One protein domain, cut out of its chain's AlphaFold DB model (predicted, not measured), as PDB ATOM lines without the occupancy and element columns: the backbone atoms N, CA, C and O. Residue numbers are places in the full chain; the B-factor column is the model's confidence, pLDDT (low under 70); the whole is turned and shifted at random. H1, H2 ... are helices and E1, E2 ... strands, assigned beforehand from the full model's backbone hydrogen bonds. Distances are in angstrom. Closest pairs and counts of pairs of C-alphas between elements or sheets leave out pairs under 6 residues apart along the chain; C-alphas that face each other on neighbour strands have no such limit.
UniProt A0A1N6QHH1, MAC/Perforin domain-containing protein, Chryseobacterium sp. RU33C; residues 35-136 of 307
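AT A GLANCE: This is residues 35 to 136 of the 307 residues of the protein "MAC/Perforin domain-containing protein" of Chryseobacterium sp. RU33C (UniProt A0A1N6QHH1). A sheet of three antiparallel strands, with E2 and E3 long and E4 shorter, makes a wall with H1 packed slantwise on one of its faces and the other face bare. At one end of this wall the small ribbon E1 and E5 turns off from the start of E2, and the long link of residues 70 to 84 folds back past H1 to reach E3. The printed part has 102 residues with two named helices and five named strands, in the order E1 E2 H1 E3 E4 H2 E5; the larger sheet has the order E2, E3, E4, and E1 and E5 form a second antiparallel sheet. The class is mixed, helices and strands. The whole is only just compact, close to loose, with a radius of gyration of the C-alphas of 15.0 A, and its outline is flat, spanning 46 by 33 by 17 A.

HOW THE PARTS SIT: The larger sheet holds E2, residues 39 to 48, E3, residues 85 to 95, and E4, residues 104 to 108; E2 and E4 are its edge strands. E2 and E3 are antiparallel at 168 degrees, with N 43 and O 91 at 2.9 A and N 95 and O 39 at 2.8 A, both within hydrogen-bond range. E3 and E4 form a hairpin, antiparallel at 173 degrees, with N 107 and O 90 within hydrogen-bond range at 2.8 A. E3 bends by 64 degrees at residue 88. H1, residues 53 to 69, is on this sheet at a height over the sheet of 7.0 A, over E2 and E3, which is a two-layer arrangement with the helix on one face. It runs slantwise to the strands, at 53 degrees to E2 on the local plane. The closest C-alphas of E2 and H1 are those of Phe 44 and Ile 61, 5.4 A apart, and the closest of H1 and E3 are those of Ala 56 and Asn 85, 6.7 A apart. H2, residues 119 to 122, only grazes the sheet with its residues 121 to 122, and is apart from H1. E1, residues 35 to 37, and E5, residues 131 to 135, are antiparallel neighbours at 149 degrees, with N 35 and O 134 within hydrogen-bond range at 2.8 A. E1 runs on into E2 across a break of 1 residue, at 98 degrees; these two meet only through their link. The closest C-alphas of E2 and E5, those of Lys 39 and Val 133, are 5.7 A apart. Every O i to N i+4 pair of H1 is within hydrogen-bond range, and H2 is too short for such a pair; its 1 pair of O i and N i+3 is within range.

IN THESE COORDINATES: E3 is the longest strand by residues and measures 28.6 A from first to last C-alpha, with C-alpha 85 at (38.313, -16.341, 6.973). E2 measures 28.2 A, E4 14.0 A, and H1 23.3 A. E1 measures 6.8 A and begins at C-alpha 35, at (17.441, -16.562, 33.479). H2 measures 4.9 A, and E5 measures 11.9 A and ends at C-alpha 135, at (16.219, -12.502, 29.256).

THE WHOLE: The two C-alphas farthest apart are those of Glu 51 and Ser 128, at 46.4 A, while those of Tyr 35 and Gly 136, the first and last printed, are 7.2 A apart. The printed part has no cut. The link from H1 to E3, with 15 residues between them, is long; those from E1 to E2 and from E2 to H1 are tight. The mean pLDDT of the printed part is 95.5, and no printed residue is under 70.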
ATOM      1  N   TYR A  35      16.746 -15.321  33.200       95.94
ATOM      2  CA  TYR A  35      17.441 -16.562  33.479       95.94
ATOM      3  C   TYR A  35      18.697 -16.260  34.280       95.94
ATOM      4  O   TYR A  35      19.483 -15.372  33.932       95.94
ATOM      5  N   THR A  36      18.905 -17.036  35.340       96.50
ATOM      6  CA  THR A  36      20.106 -16.968  36.169       96.50
ATOM      7  C   THR A  36      20.912 -18.253  36.074       96.50
ATOM      8  O   THR A  36      20.346 -19.341  35.987       96.50
ATOM      9  N   GLY A  37      22.234 -18.135  36.127       96.75
ATOM     10  CA  GLY A  37      23.149 -19.269  36.069       96.75
ATOM     11  C   GLY A  37      24.589 -18.809  35.893       96.75
ATOM     12  O   GLY A  37      24.974 -17.748  36.383       96.75
ATOM     13  N   ALA A  38      25.371 -19.581  35.147       97.25
ATOM     14  CA  ALA A  38      26.693 -19.183  34.682       97.25
ATOM     15  C   ALA A  38      26.698 -19.089  33.148       97.25
ATOM     16  O   ALA A  38      26.073 -19.900  32.465       97.25
ATOM     17  N   LYS A  39      27.389 -18.086  32.602       96.75
ATOM     18  CA  LYS A  39      27.463 -17.807  31.160       96.75
ATOM     19  C   LYS A  39      28.907 -17.708  30.715       96.75
ATOM     20  O   LYS A  39      29.714 -17.061  31.374       96.75
ATOM     21  N   MET A  40      29.206 -18.310  29.572       96.50
ATOM     22  CA  MET A  40      30.435 -18.062  28.833       96.50
ATOM     23  C   MET A  40      30.076 -17.290  27.570       96.50
ATOM     24  O   MET A  40      29.360 -17.799  26.712       96.50
ATOM     25  N   ASP A  41      30.550 -16.054  27.472       96.50
ATOM     26  CA  ASP A  41      30.437 -15.255  26.259       96.50
ATOM     27  C   ASP A  41      31.647 -15.555  25.373       96.50
ATOM     28  O   ASP A  41      32.783 -15.518  25.851       96.50
ATOM     29  N   ILE A  42      31.409 -15.844  24.094       97.00
ATOM     30  CA  ILE A  42      32.451 -16.080  23.091       97.00
ATOM     31  C   ILE A  42      32.164 -15.181  21.891       97.00
ATOM     32  O   ILE A  42      31.075 -15.234  21.322       97.00
ATOM     33  N   MET A  43      33.143 -14.375  21.488       97.06
ATOM     34  CA  MET A  43      33.059 -13.510  20.315       97.06
ATOM     35  C   MET A  43      34.136 -13.901  19.311       97.06
ATOM     36  O   MET A  43      35.323 -13.919  19.633       97.06
ATOM     37  N   PHE A  44      33.710 -14.189  18.083       97.06
ATOM     38  CA  PHE A  44      34.591 -14.417  16.946       97.06
ATOM     39  C   PHE A  44      34.641 -13.170  16.065       97.06
ATOM     40  O   PHE A  44      33.610 -12.567  15.773       97.06
ATOM     41  N   GLN A  45      35.839 -12.822  15.609       96.25
ATOM     42  CA  GLN A  45      36.079 -11.752  14.650       96.25
ATOM     43  C   GLN A  45      37.035 -12.256  13.572       96.25
ATOM     44  O   GLN A  45      38.003 -12.954  13.869       96.25
ATOM     45  N   SER A  46      36.793 -11.885  12.320       96.31
ATOM     46  CA  SER A  46      37.739 -12.120  11.233       96.31
ATOM     47  C   SER A  46      37.563 -11.098  10.123       96.31
ATOM     48  O   SER A  46      36.538 -10.421  10.029       96.31
ATOM     49  N   GLU A  47      38.549 -11.045   9.243       94.19
ATOM     50  CA  GLU A  47      38.337 -10.616   7.871       94.19
ATOM     51  C   GLU A  47      37.876 -11.811   7.029       94.19
ATOM     52  O   GLU A  47      38.001 -12.974   7.435       94.19
ATOM     53  N   THR A  48      37.284 -11.540   5.868       93.06
ATOM     54  CA  THR A  48      36.782 -12.608   5.005       93.06
ATOM     55  C   THR A  48      36.788 -12.213   3.538       93.06
ATOM     56  O   THR A  48      36.472 -11.076   3.191       93.06
ATOM     57  N   SER A  49      37.114 -13.177   2.676       90.19
ATOM     58  CA  SER A  49      36.895 -13.081   1.229       90.19
ATOM     59  C   SER A  49      35.515 -13.598   0.805       90.19
ATOM     60  O   SER A  49      35.186 -13.558  -0.381       90.19
ATOM     61  N   ASN A  50      34.699 -14.096   1.745       88.81
ATOM     62  CA  ASN A  50      33.338 -14.534   1.455       88.81
ATOM     63  C   ASN A  50      32.449 -13.333   1.106       88.81
ATOM     64  O   ASN A  50      32.545 -12.275   1.729       88.81
ATOM     65  N   GLU A  51      31.535 -13.511   0.150       83.12
ATOM     66  CA  GLU A  51      30.573 -12.461  -0.200       83.12
ATOM     67  C   GLU A  51      29.644 -12.103   0.970       83.12
ATOM     68  O   GLU A  51      29.217 -10.956   1.085       83.12
ATOM     69  N   SER A  52      29.330 -13.065   1.846       86.25
ATOM     70  CA  SER A  52      28.477 -12.862   3.016       86.25
ATOM     71  C   SER A  52      29.294 -12.863   4.307       86.25
ATOM     72  O   SER A  52      29.748 -13.904   4.786       86.25
ATOM     73  N   ARG A  53      29.423 -11.677   4.916       88.31
ATOM     74  CA  ARG A  53      30.097 -11.493   6.213       88.31
ATOM     75  C   ARG A  53      29.387 -12.213   7.360       88.31
ATOM     76  O   ARG A  53      30.058 -12.764   8.226       88.31
ATOM     77  N   ASP A  54      28.054 -12.245   7.349       90.69
ATOM     78  CA  ASP A  54      27.269 -12.989   8.343       90.69
ATOM     79  C   ASP A  54      27.580 -14.489   8.264       90.69
ATOM     80  O   ASP A  54      27.981 -15.108   9.250       90.69
ATOM     81  N   ARG A  55      27.513 -15.059   7.055       93.38
ATOM     82  CA  ARG A  55      27.846 -16.467   6.824       93.38
ATOM     83  C   ARG A  55      29.274 -16.776   7.263       93.38
ATOM     84  O   ARG A  55      29.486 -17.732   8.004       93.38
ATOM     85  N   ALA A  56      30.235 -15.950   6.855       95.38
ATOM     86  CA  ALA A  56      31.628 -16.060   7.264       95.38
ATOM     87  C   ALA A  56      31.795 -16.071   8.792       95.38
ATOM     88  O   ALA A  56      32.469 -16.957   9.322       95.38
ATOM     89  N   ALA A  57      31.142 -15.153   9.509       95.19
ATOM     90  CA  ALA A  57      31.184 -15.102  10.969       95.19
ATOM     91  C   ALA A  57      30.561 -16.354  11.612       95.19
ATOM     92  O   ALA A  57      31.148 -16.929  12.532       95.19
ATOM     93  N   ARG A  58      29.422 -16.841  11.095       96.44
ATOM     94  CA  ARG A  58      28.737 -18.056  11.585       96.44
ATOM     95  C   ARG A  58      29.545 -19.335  11.344       96.44
ATOM     96  O   ARG A  58      29.508 -20.251  12.169       96.44
ATOM     97  N   ILE A  59      30.300 -19.397  10.246       97.19
ATOM     98  CA  ILE A  59      31.265 -20.475   9.980       97.19
ATOM     99  C   ILE A  59      32.438 -20.375  10.958       97.19
ATOM    100  O   ILE A  59      32.816 -21.367  11.583       97.19
ATOM    101  N   GLY A  60      32.994 -19.172  11.113       96.62
ATOM    102  CA  GLY A  60      34.152 -18.909  11.958       96.62
ATOM    103  C   GLY A  60      33.918 -19.234  13.430       96.62
ATOM    104  O   GLY A  60      34.724 -19.949  14.021       96.62
ATOM    105  N   ILE A  61      32.783 -18.811  14.001       96.81
ATOM    106  CA  ILE A  61      32.429 -19.149  15.386       96.81
ATOM    107  C   ILE A  61      32.254 -20.662  15.568       96.81
ATOM    108  O   ILE A  61      32.743 -21.211  16.548       96.81
ATOM    109  N   LYS A  62      31.637 -21.364  14.607       96.94
ATOM    110  CA  LYS A  62      31.434 -22.820  14.679       96.94
ATOM    111  C   LYS A  62      32.755 -23.580  14.688       96.94
ATOM    112  O   LYS A  62      32.953 -24.454  15.527       96.94
ATOM    113  N   VAL A  63      33.669 -23.220  13.785       95.69
ATOM    114  CA  VAL A  63      35.005 -23.824  13.722       95.69
ATOM    115  C   VAL A  63      35.824 -23.465  14.960       95.69
ATOM    116  O   VAL A  63      36.401 -24.357  15.576       95.69
ATOM    117  N   GLY A  64      35.853 -22.186  15.347       95.94
ATOM    118  CA  GLY A  64      36.646 -21.695  16.474       95.94
ATOM    119  C   GLY A  64      36.199 -22.267  17.819       95.94
ATOM    120  O   GLY A  64      37.024 -22.701  18.615       95.94
ATOM    121  N   VAL A  65      34.894 -22.342  18.073       96.50
ATOM    122  CA  VAL A  65      34.374 -22.901  19.330       96.50
ATOM    123  C   VAL A  65      34.685 -24.396  19.439       96.50
ATOM    124  O   VAL A  65      35.166 -24.842  20.485       96.50
ATOM    125  N   LYS A  66      34.520 -25.160  18.351       95.56
ATOM    126  CA  LYS A  66      34.884 -26.583  18.325       95.56
ATOM    127  C   LYS A  66      36.392 -26.786  18.476       95.56
ATOM    128  O   LYS A  66      36.846 -27.658  19.222       95.56
ATOM    129  N   SER A  67      37.201 -25.972  17.801       94.75
ATOM    130  CA  SER A  67      38.657 -26.108  17.842       94.75
ATOM    131  C   SER A  67      39.252 -25.709  19.188       94.75
ATOM    132  O   SER A  67      40.186 -26.377  19.611       94.75
ATOM    133  N   ILE A  68      38.703 -24.722  19.900       97.62
ATOM    134  CA  ILE A  68      39.257 -24.247  21.177       97.62
ATOM    135  C   ILE A  68      38.645 -24.958  22.386       97.62
ATOM    136  O   ILE A  68      39.389 -25.413  23.253       97.62
ATOM    137  N   PHE A  69      37.320 -25.101  22.439       97.06
ATOM    138  CA  PHE A  69      36.604 -25.576  23.635       97.06
ATOM    139  C   PHE A  69      36.018 -26.984  23.490       97.06
ATOM    140  O   PHE A  69      35.448 -27.502  24.443       97.06
ATOM    141  N   ASP A  70      36.140 -27.595  22.307       95.56
ATOM    142  CA  ASP A  70      35.518 -28.883  21.965       95.56
ATOM    143  C   ASP A  70      33.984 -28.903  22.114       95.56
ATOM    144  O   ASP A  70      33.369 -29.931  22.383       95.56
ATOM    145  N   LEU A  71      33.351 -27.749  21.890       94.19
ATOM    146  CA  LEU A  71      31.898 -27.602  21.899       94.19
ATOM    147  C   LEU A  71      31.350 -27.511  20.475       94.19
ATOM    148  O   LEU A  71      31.932 -26.853  19.611       94.19
ATOM    149  N   ASP A  72      30.198 -28.129  20.241       93.25
ATOM    150  CA  ASP A  72      29.511 -28.067  18.956       93.25
ATOM    151  C   ASP A  72      28.512 -26.904  18.917       93.25
ATOM    152  O   ASP A  72      27.583 -26.815  19.721       93.25
ATOM    153  N   VAL A  73      28.692 -26.001  17.950       92.19
ATOM    154  CA  VAL A  73      27.749 -24.906  17.682       92.19
ATOM    155  C   VAL A  73      26.711 -25.379  16.669       92.19
ATOM    156  O   VAL A  73      27.032 -25.662  15.510       92.19
ATOM    157  N   THR A  74      25.448 -25.425  17.097       92.12
ATOM    158  CA  THR A  74      24.326 -25.802  16.228       92.12
ATOM    159  C   THR A  74      23.854 -24.590  15.430       92.12
ATOM    160  O   THR A  74      23.238 -23.673  15.965       92.12
ATOM    161  N   ASN A  75      24.160 -24.583  14.136       89.69
ATOM    162  CA  ASN A  75      23.658 -23.626  13.153       89.69
ATOM    163  C   ASN A  75      23.597 -24.287  11.759       89.69
ATOM    164  O   ASN A  75      24.143 -25.374  11.556       89.69
ATOM    165  N   ASP A  76      22.949 -23.622  10.804       91.31
ATOM    166  CA  ASP A  76      22.651 -24.103   9.444       91.31
ATOM    167  C   ASP A  76      23.819 -23.998   8.447       91.31
ATOM    168  O   ASP A  76      23.698 -24.458   7.311       91.31
ATOM    169  N   VAL A  77      24.972 -23.446   8.843       93.50
ATOM    170  CA  VAL A  77      26.140 -23.351   7.952       93.50
ATOM    171  C   VAL A  77      27.021 -24.604   8.031       93.50
ATOM    172  O   VAL A  77      27.271 -25.160   9.107       93.50
ATOM    173  N   ASN A  78      27.536 -25.045   6.880       93.06
ATOM    174  CA  ASN A  78      28.643 -26.005   6.820       93.06
ATOM    175  C   ASN A  78      29.995 -25.273   6.944       93.06
ATOM    176  O   ASN A  78      30.044 -24.050   6.898       93.06
ATOM    177  N   THR A  79      31.100 -26.003   7.108       95.12
ATOM    178  CA  THR A  79      32.428 -25.418   7.388       95.12
ATOM    179  C   THR A  79      33.381 -25.404   6.188       95.12
ATOM    180  O   THR A  79      34.560 -25.073   6.347       95.12
ATOM    181  N   SER A  80      32.892 -25.735   4.985       95.56
ATOM    182  CA  SER A  80      33.725 -25.885   3.777       95.56
ATOM    183  C   SER A  80      34.434 -24.594   3.352       95.56
ATOM    184  O   SER A  80      35.546 -24.642   2.839       95.56
ATOM    185  N   GLU A  81      33.835 -23.438   3.641       95.62
ATOM    186  CA  GLU A  81      34.358 -22.108   3.294       95.62
ATOM    187  C   GLU A  81      35.180 -21.472   4.430       95.62
ATOM    188  O   GLU A  81      35.501 -20.288   4.389       95.62
ATOM    189  N   SER A  82      35.532 -22.231   5.475       95.06
ATOM    190  CA  SER A  82      36.260 -21.697   6.639       95.06
ATOM    191  C   SER A  82      37.627 -21.094   6.296       95.06
ATOM    192  O   SER A  82      38.065 -20.162   6.973       95.06
ATOM    193  N   SER A  83      38.270 -21.560   5.222       95.38
ATOM    194  CA  SER A  83      39.529 -21.012   4.701       95.38
ATOM    195  C   SER A  83      39.399 -19.601   4.121       95.38
ATOM    196  O   SER A  83      40.410 -18.925   3.951       95.38
ATOM    197  N   MET A  84      38.177 -19.129   3.846       96.12
ATOM    198  CA  MET A  84      37.928 -17.755   3.402       96.12
ATOM    199  C   MET A  84      38.053 -16.737   4.544       96.12
ATOM    200  O   MET A  84      38.132 -15.542   4.271       96.12
ATOM    201  N   ASN A  85      38.082 -17.190   5.806       97.19
ATOM    202  CA  ASN A  85      38.313 -16.341   6.973       97.19
ATOM    203  C   ASN A  85      39.799 -16.270   7.342       97.19
ATOM    204  O   ASN A  85      40.460 -17.292   7.560       97.19
ATOM    205  N   TYR A  86      40.293 -15.050   7.522       96.31
ATOM    206  CA  TYR A  86      41.676 -14.738   7.889       96.31
ATOM    207  C   TYR A  86      41.708 -13.571   8.890       96.31
ATOM    208  O   TYR A  86      40.660 -12.993   9.185       96.31
ATOM    209  N   SER A  87      42.871 -13.262   9.474       96.81
ATOM    210  CA  SER A  87      42.979 -12.303  10.590       96.81
ATOM    211  C   SER A  87      42.032 -12.684  11.744       96.81
ATOM    212  O   SER A  87      41.297 -11.854  12.282       96.81
ATOM    213  N   LYS A  88      41.963 -13.984  12.055       97.19
ATOM    214  CA  LYS A  88      40.935 -14.585  12.910       97.19
ATOM    215  C   LYS A  88      41.263 -14.392  14.386       97.19
ATOM    216  O   LYS A  88      42.329 -14.781  14.856       97.19
ATOM    217  N   LYS A  89      40.293 -13.897  15.149       97.44
ATOM    218  CA  LYS A  89      40.375 -13.732  16.599       97.44
ATOM    219  C   LYS A  89      39.172 -14.342  17.297       97.44
ATOM    220  O   LYS A  89      38.054 -14.308  16.783       97.44
ATOM    221  N   LEU A  90      39.406 -14.861  18.494       97.69
ATOM    222  CA  LEU A  90      38.355 -15.329  19.385       97.69
ATOM    223  C   LEU A  90      38.618 -14.792  20.784       97.69
ATOM    224  O   LEU A  90      39.661 -15.072  21.367       97.69
ATOM    225  N   SER A  91      37.667 -14.041  21.324       98.12
ATOM    226  CA  SER A  91      37.684 -13.610  22.720       98.12
ATOM    227  C   SER A  91      36.609 -14.342  23.507       98.12
ATOM    228  O   SER A  91      35.555 -14.691  22.973       98.12
ATOM    229  N   TYR A  92      36.889 -14.614  24.776       98.12
ATOM    230  CA  TYR A  92      35.962 -15.305  25.656       98.12
ATOM    231  C   TYR A  92      36.022 -14.741  27.071       98.12
ATOM    232  O   TYR A  92      37.065 -14.269  27.529       98.12
ATOM    233  N   ARG A  93      34.893 -14.804  27.778       97.88
ATOM    234  CA  ARG A  93      34.825 -14.543  29.219       97.88
ATOM    235  C   ARG A  93      33.722 -15.359  29.873       97.88
ATOM    236  O   ARG A  93      32.664 -15.550  29.281       97.88
ATOM    237  N   THR A  94      33.928 -15.768  31.114       98.00
ATOM    238  CA  THR A  94      32.899 -16.407  31.939       98.00
ATOM    239  C   THR A  94      32.341 -15.456  32.992       98.00
ATOM    240  O   THR A  94      33.074 -14.633  33.539       98.00
ATOM    241  N   ARG A  95      31.060 -15.609  33.327       96.88
ATOM    242  CA  ARG A  95      30.352 -14.908  34.407       96.88
ATOM    243  C   ARG A  95      29.514 -15.910  35.203       96.88
ATOM    244  O   ARG A  95      28.955 -16.833  34.614       96.88
ATOM    245  N   GLY A  96      29.412 -15.717  36.517       96.88
ATOM    246  CA  GLY A  96      28.835 -16.716  37.425       96.88
ATOM    247  C   GLY A  96      29.743 -17.936  37.617       96.88
ATOM    248  O   GLY A  96      30.813 -18.038  37.005       96.88
ATOM    249  N   GLY A  97      29.326 -18.858  38.482       97.19
ATOM    250  CA  GLY A  97      30.197 -19.935  38.953       97.19
ATOM    251  C   GLY A  97      31.232 -19.438  39.968       97.19
ATOM    252  O   GLY A  97      31.156 -18.320  40.471       97.19
ATOM    253  N   ASP A  98      32.199 -20.288  40.299       96.81
ATOM    254  CA  ASP A  98      33.326 -19.953  41.170       96.81
ATOM    255  C   ASP A  98      34.285 -18.988  40.444       96.81
ATOM    256  O   ASP A  98      34.905 -19.385  39.449       96.81
ATOM    257  N   PRO A  99      34.451 -17.738  40.924       93.94
ATOM    258  CA  PRO A  99      35.280 -16.741  40.248       93.94
ATOM    259  C   PRO A  99      36.750 -17.151  40.111       93.94
ATOM    260  O   PRO A  99      37.402 -16.743  39.154       93.94
ATOM    261  N   SER A 100      37.270 -17.990  41.018       96.25
ATOM    262  CA  SER A 100      38.657 -18.482  40.955       96.25
ATOM    263  C   SER A 100      38.903 -19.442  39.786       96.25
ATOM    264  O   SER A 100      40.046 -19.674  39.398       96.25
ATOM    265  N   LYS A 101      37.826 -19.984  39.209       97.56
ATOM    266  CA  LYS A 101      37.841 -20.877  38.044       97.56
ATOM    267  C   LYS A 101      37.432 -20.157  36.762       97.56
ATOM    268  O   LYS A 101      37.343 -20.798  35.720       97.56
ATOM    269  N   GLY A 102      37.151 -18.856  36.838       96.94
ATOM    270  CA  GLY A 102      36.732 -18.059  35.695       96.94
ATOM    271  C   GLY A 102      37.771 -18.063  34.573       96.94
ATOM    272  O   GLY A 102      38.978 -18.087  34.806       96.94
ATOM    273  N   LEU A 103      37.282 -18.026  33.340       98.00
ATOM    274  CA  LEU A 103      38.084 -17.997  32.130       98.00
ATOM    275  C   LEU A 103      37.883 -16.655  31.435       98.00
ATOM    276  O   LEU A 103      36.752 -16.217  31.227       98.00
ATOM    277  N   VAL A 104      38.979 -16.014  31.043       97.88
ATOM    278  CA  VAL A 104      38.980 -14.811  30.210       97.88
ATOM    279  C   VAL A 104      40.205 -14.830  29.308       97.88
ATOM    280  O   VAL A 104      41.278 -15.261  29.732       97.88
ATOM    281  N   GLY A 105      40.055 -14.395  28.063       97.50
ATOM    282  CA  GLY A 105      41.184 -14.302  27.149       97.50
ATOM    283  C   GLY A 105      40.801 -13.901  25.734       97.50
ATOM    284  O   GLY A 105      39.625 -13.820  25.379       97.50
ATOM    285  N   GLU A 106      41.833 -13.665  24.930       97.75
ATOM    286  CA  GLU A 106      41.763 -13.460  23.486       97.75
ATOM    287  C   GLU A 106      42.816 -14.355  22.823       97.75
ATOM    288  O   GLU A 106      43.941 -14.471  23.310       97.75
ATOM    289  N   LEU A 107      42.442 -15.002  21.722       97.75
ATOM    290  CA  LEU A 107      43.289 -15.897  20.944       97.75
ATOM    291  C   LEU A 107      43.357 -15.421  19.494       97.75
ATOM    292  O   LEU A 107      42.330 -15.100  18.894       97.75
ATOM    293  N   ASN A 108      44.558 -15.452  18.914       96.88
ATOM    294  CA  ASN A 108      44.759 -15.353  17.472       96.88
ATOM    295  C   ASN A 108      44.644 -16.756  16.855       96.88
ATOM    296  O   ASN A 108      45.504 -17.602  17.086       96.88
ATOM    297  N   LEU A 109      43.590 -16.995  16.076       96.00
ATOM    298  CA  LEU A 109      43.305 -18.300  15.475       96.00
ATOM    299  C   LEU A 109      44.042 -18.539  14.145       96.00
ATOM    300  O   LEU A 109      43.829 -19.573  13.515       96.00
ATOM    301  N   ASP A 110      44.877 -17.602  13.688       92.62
ATOM    302  CA  ASP A 110      45.802 -17.829  12.565       92.62
ATOM    303  C   ASP A 110      47.124 -18.476  13.015       92.62
ATOM    304  O   ASP A 110      48.003 -18.746  12.198       92.62
ATOM    305  N   GLN A 111      47.274 -18.728  14.315       92.69
ATOM    306  CA  GLN A 111      48.435 -19.370  14.926       92.69
ATOM    307  C   GLN A 111      48.020 -20.652  15.653       92.69
ATOM    308  O   GLN A 111      46.836 -20.946  15.817       92.69
ATOM    309  N   THR A 112      48.999 -21.430  16.120       91.56
ATOM    310  CA  THR A 112      48.724 -22.578  16.989       91.56
ATOM    311  C   THR A 112      48.126 -22.097  18.307       91.56
ATOM    312  O   THR A 112      48.781 -21.399  19.078       91.56
ATOM    313  N   THR A 113      46.891 -22.504  18.584       92.81
ATOM    314  CA  THR A 113      46.155 -22.134  19.797       92.81
ATOM    315  C   THR A 113      45.960 -23.326  20.731       92.81
ATOM    316  O   THR A 113      45.722 -24.439  20.251       92.81
ATOM    317  N   PRO A 114      45.994 -23.122  22.059       92.75
ATOM    318  CA  PRO A 114      45.724 -24.186  23.013       92.75
ATOM    319  C   PRO A 114      44.240 -24.575  23.024       92.75
ATOM    320  O   PRO A 114      43.357 -23.758  22.761       92.75
ATOM    321  N   LYS A 115      43.971 -25.825  23.408       96.06
ATOM    322  CA  LYS A 115      42.640 -26.249  23.857       96.06
ATOM    323  C   LYS A 115      42.370 -25.673  25.245       96.06
ATOM    324  O   LYS A 115      43.249 -25.703  26.105       96.06
ATOM    325  N   ILE A 116      41.153 -25.191  25.476       97.38
ATOM    326  CA  ILE A 116      40.723 -24.638  26.761       97.38
ATOM    327  C   ILE A 116      39.626 -25.527  27.335       97.38
ATOM    328  O   ILE A 116      38.556 -25.675  26.752       97.38
ATOM    329  N   ASN A 117      39.897 -26.103  28.504       96.12
ATOM    330  CA  ASN A 117      38.940 -26.925  29.229       96.12
ATOM    331  C   ASN A 117      38.041 -26.044  30.110       96.12
ATOM    332  O   ASN A 117      38.531 -25.360  31.008       96.12
ATOM    333  N   ILE A 118      36.729 -26.101  29.877       97.19
ATOM    334  CA  ILE A 118      35.734 -25.315  30.619       97.19
ATOM    335  C   ILE A 118      35.066 -26.090  31.765       97.19
ATOM    336  O   ILE A 118      34.342 -25.496  32.562       97.19
ATOM    337  N   THR A 119      35.313 -27.397  31.887       97.12
ATOM    338  CA  THR A 119      34.579 -28.307  32.785       97.12
ATOM    339  C   THR A 119      34.690 -27.911  34.253       97.12
ATOM    340  O   THR A 119      33.704 -27.997  34.987       97.12
ATOM    341  N   ASN A 120      35.861 -27.436  34.690       97.12
ATOM    342  CA  ASN A 120      36.083 -27.025  36.082       97.12
ATOM    343  C   ASN A 120      35.235 -25.804  36.457       97.12
ATOM    344  O   ASN A 120      34.666 -25.756  37.548       97.12
ATOM    345  N   TRP A 121      35.140 -24.831  35.549       97.88
ATOM    346  CA  TRP A 121      34.279 -23.668  35.719       97.88
ATOM    347  C   TRP A 121      32.804 -24.061  35.615       97.88
ATOM    348  O   TRP A 121      32.023 -23.743  36.508       97.88
ATOM    349  N   GLN A 122      32.429 -24.818  34.583       96.81
ATOM    350  CA  GLN A 122      31.046 -25.232  34.351       96.81
ATOM    351  C   GLN A 122      30.474 -26.001  35.552       96.81
ATOM    352  O   GLN A 122      29.391 -25.679  36.037       96.81
ATOM    353  N   SER A 123      31.241 -26.950  36.099       97.19
ATOM    354  CA  SER A 123      30.854 -27.747  37.276       97.19
ATOM    355  C   SER A 123      30.785 -26.937  38.573       97.19
ATOM    356  O   SER A 123      30.293 -27.431  39.583       97.19
ATOM    357  N   SER A 124      31.297 -25.704  38.583       97.38
ATOM    358  CA  SER A 124      31.233 -24.830  39.756       97.38
ATOM    359  C   SER A 124      29.931 -24.032  39.853       97.38
ATOM    360  O   SER A 124      29.648 -23.463  40.909       97.38
ATOM    361  N   SER A 125      29.142 -23.988  38.775       96.62
ATOM    362  CA  SER A 125      27.886 -23.243  38.712       96.62
ATOM    363  C   SER A 125      26.825 -23.858  39.621       96.62
ATOM    364  O   SER A 125      26.480 -25.030  39.493       96.62
ATOM    365  N   ASN A 126      26.270 -23.052  40.519       96.06
ATOM    366  CA  ASN A 126      25.180 -23.422  41.410       96.06
ATOM    367  C   ASN A 126      24.342 -22.182  41.782       96.06
ATOM    368  O   ASN A 126      24.634 -21.061  41.361       96.06
ATOM    369  N   ALA A 127      23.281 -22.367  42.568       95.75
ATOM    370  CA  ALA A 127      22.354 -21.284  42.899       95.75
ATOM    371  C   ALA A 127      23.005 -20.113  43.662       95.75
ATOM    372  O   ALA A 127      22.583 -18.976  43.481       95.75
ATOM    373  N   SER A 128      24.038 -20.353  44.482       96.25
ATOM    374  CA  SER A 128      24.658 -19.299  45.301       96.25
ATOM    375  C   SER A 128      25.634 -18.411  44.529       96.25
ATOM    376  O   SER A 128      25.951 -17.317  44.985       96.25
ATOM    377  N   ASN A 129      26.097 -18.858  43.359       95.62
ATOM    378  CA  ASN A 129      27.010 -18.113  42.490       95.62
ATOM    379  C   ASN A 129      26.441 -17.890  41.078       95.62
ATOM    380  O   ASN A 129      27.181 -17.622  40.127       95.62
ATOM    381  N   SER A 130      25.120 -18.002  40.949       96.69
ATOM    382  CA  SER A 130      24.399 -17.678  39.725       96.69
ATOM    383  C   SER A 130      24.298 -16.164  39.539       96.69
ATOM    384  O   SER A 130      24.077 -15.412  40.485       96.69
ATOM    385  N   VAL A 131      24.432 -15.720  38.295       96.75
ATOM    386  CA  VAL A 131      24.258 -14.328  37.861       96.75
ATOM    387  C   VAL A 131      23.184 -14.257  36.781       96.75
ATOM    388  O   VAL A 131      22.765 -15.288  36.263       96.75
ATOM    389  N   LEU A 132      22.750 -13.053  36.406       96.25
ATOM    390  CA  LEU A 132      21.920 -12.843  35.218       96.25
ATOM    391  C   LEU A 132      22.652 -13.335  33.958       96.25
ATOM    392  O   LEU A 132      23.758 -12.868  33.669       96.25
ATOM    393  N   VAL A 133      22.034 -14.245  33.199       96.06
ATOM    394  CA  VAL A 133      22.625 -14.808  31.973       96.06
ATOM    395  C   VAL A 133      21.820 -14.521  30.711       96.06
ATOM    396  O   VAL A 133      22.426 -14.365  29.650       96.06
ATOM    397  N   GLU A 134      20.494 -14.429  30.802       95.62
ATOM    398  CA  GLU A 134      19.634 -14.199  29.639       95.62
ATOM    399  C   GLU A 134      18.283 -13.599  30.043       95.62
ATOM    400  O   GLU A 134      17.880 -13.697  31.205       95.62
ATOM    401  N   PHE A 135      17.583 -12.999  29.086       96.12
ATOM    402  CA  PHE A 135      16.219 -12.502  29.256       96.12
ATOM    403  C   PHE A 135      15.201 -13.441  28.606       96.12
ATOM    404  O   PHE A 135      15.464 -14.039  27.563       96.12
ATOM    405  N   GLY A 136      14.008 -13.540  29.191       95.12
ATOM    406  CA  GLY A 136      12.864 -14.140  28.505       95.12
ATOM    407  C   GLY A 136      12.485 -13.360  27.240       95.12
ATOM    408  O   GLY A 136      12.815 -12.182  27.103       95.12
TER     409      GLY A 136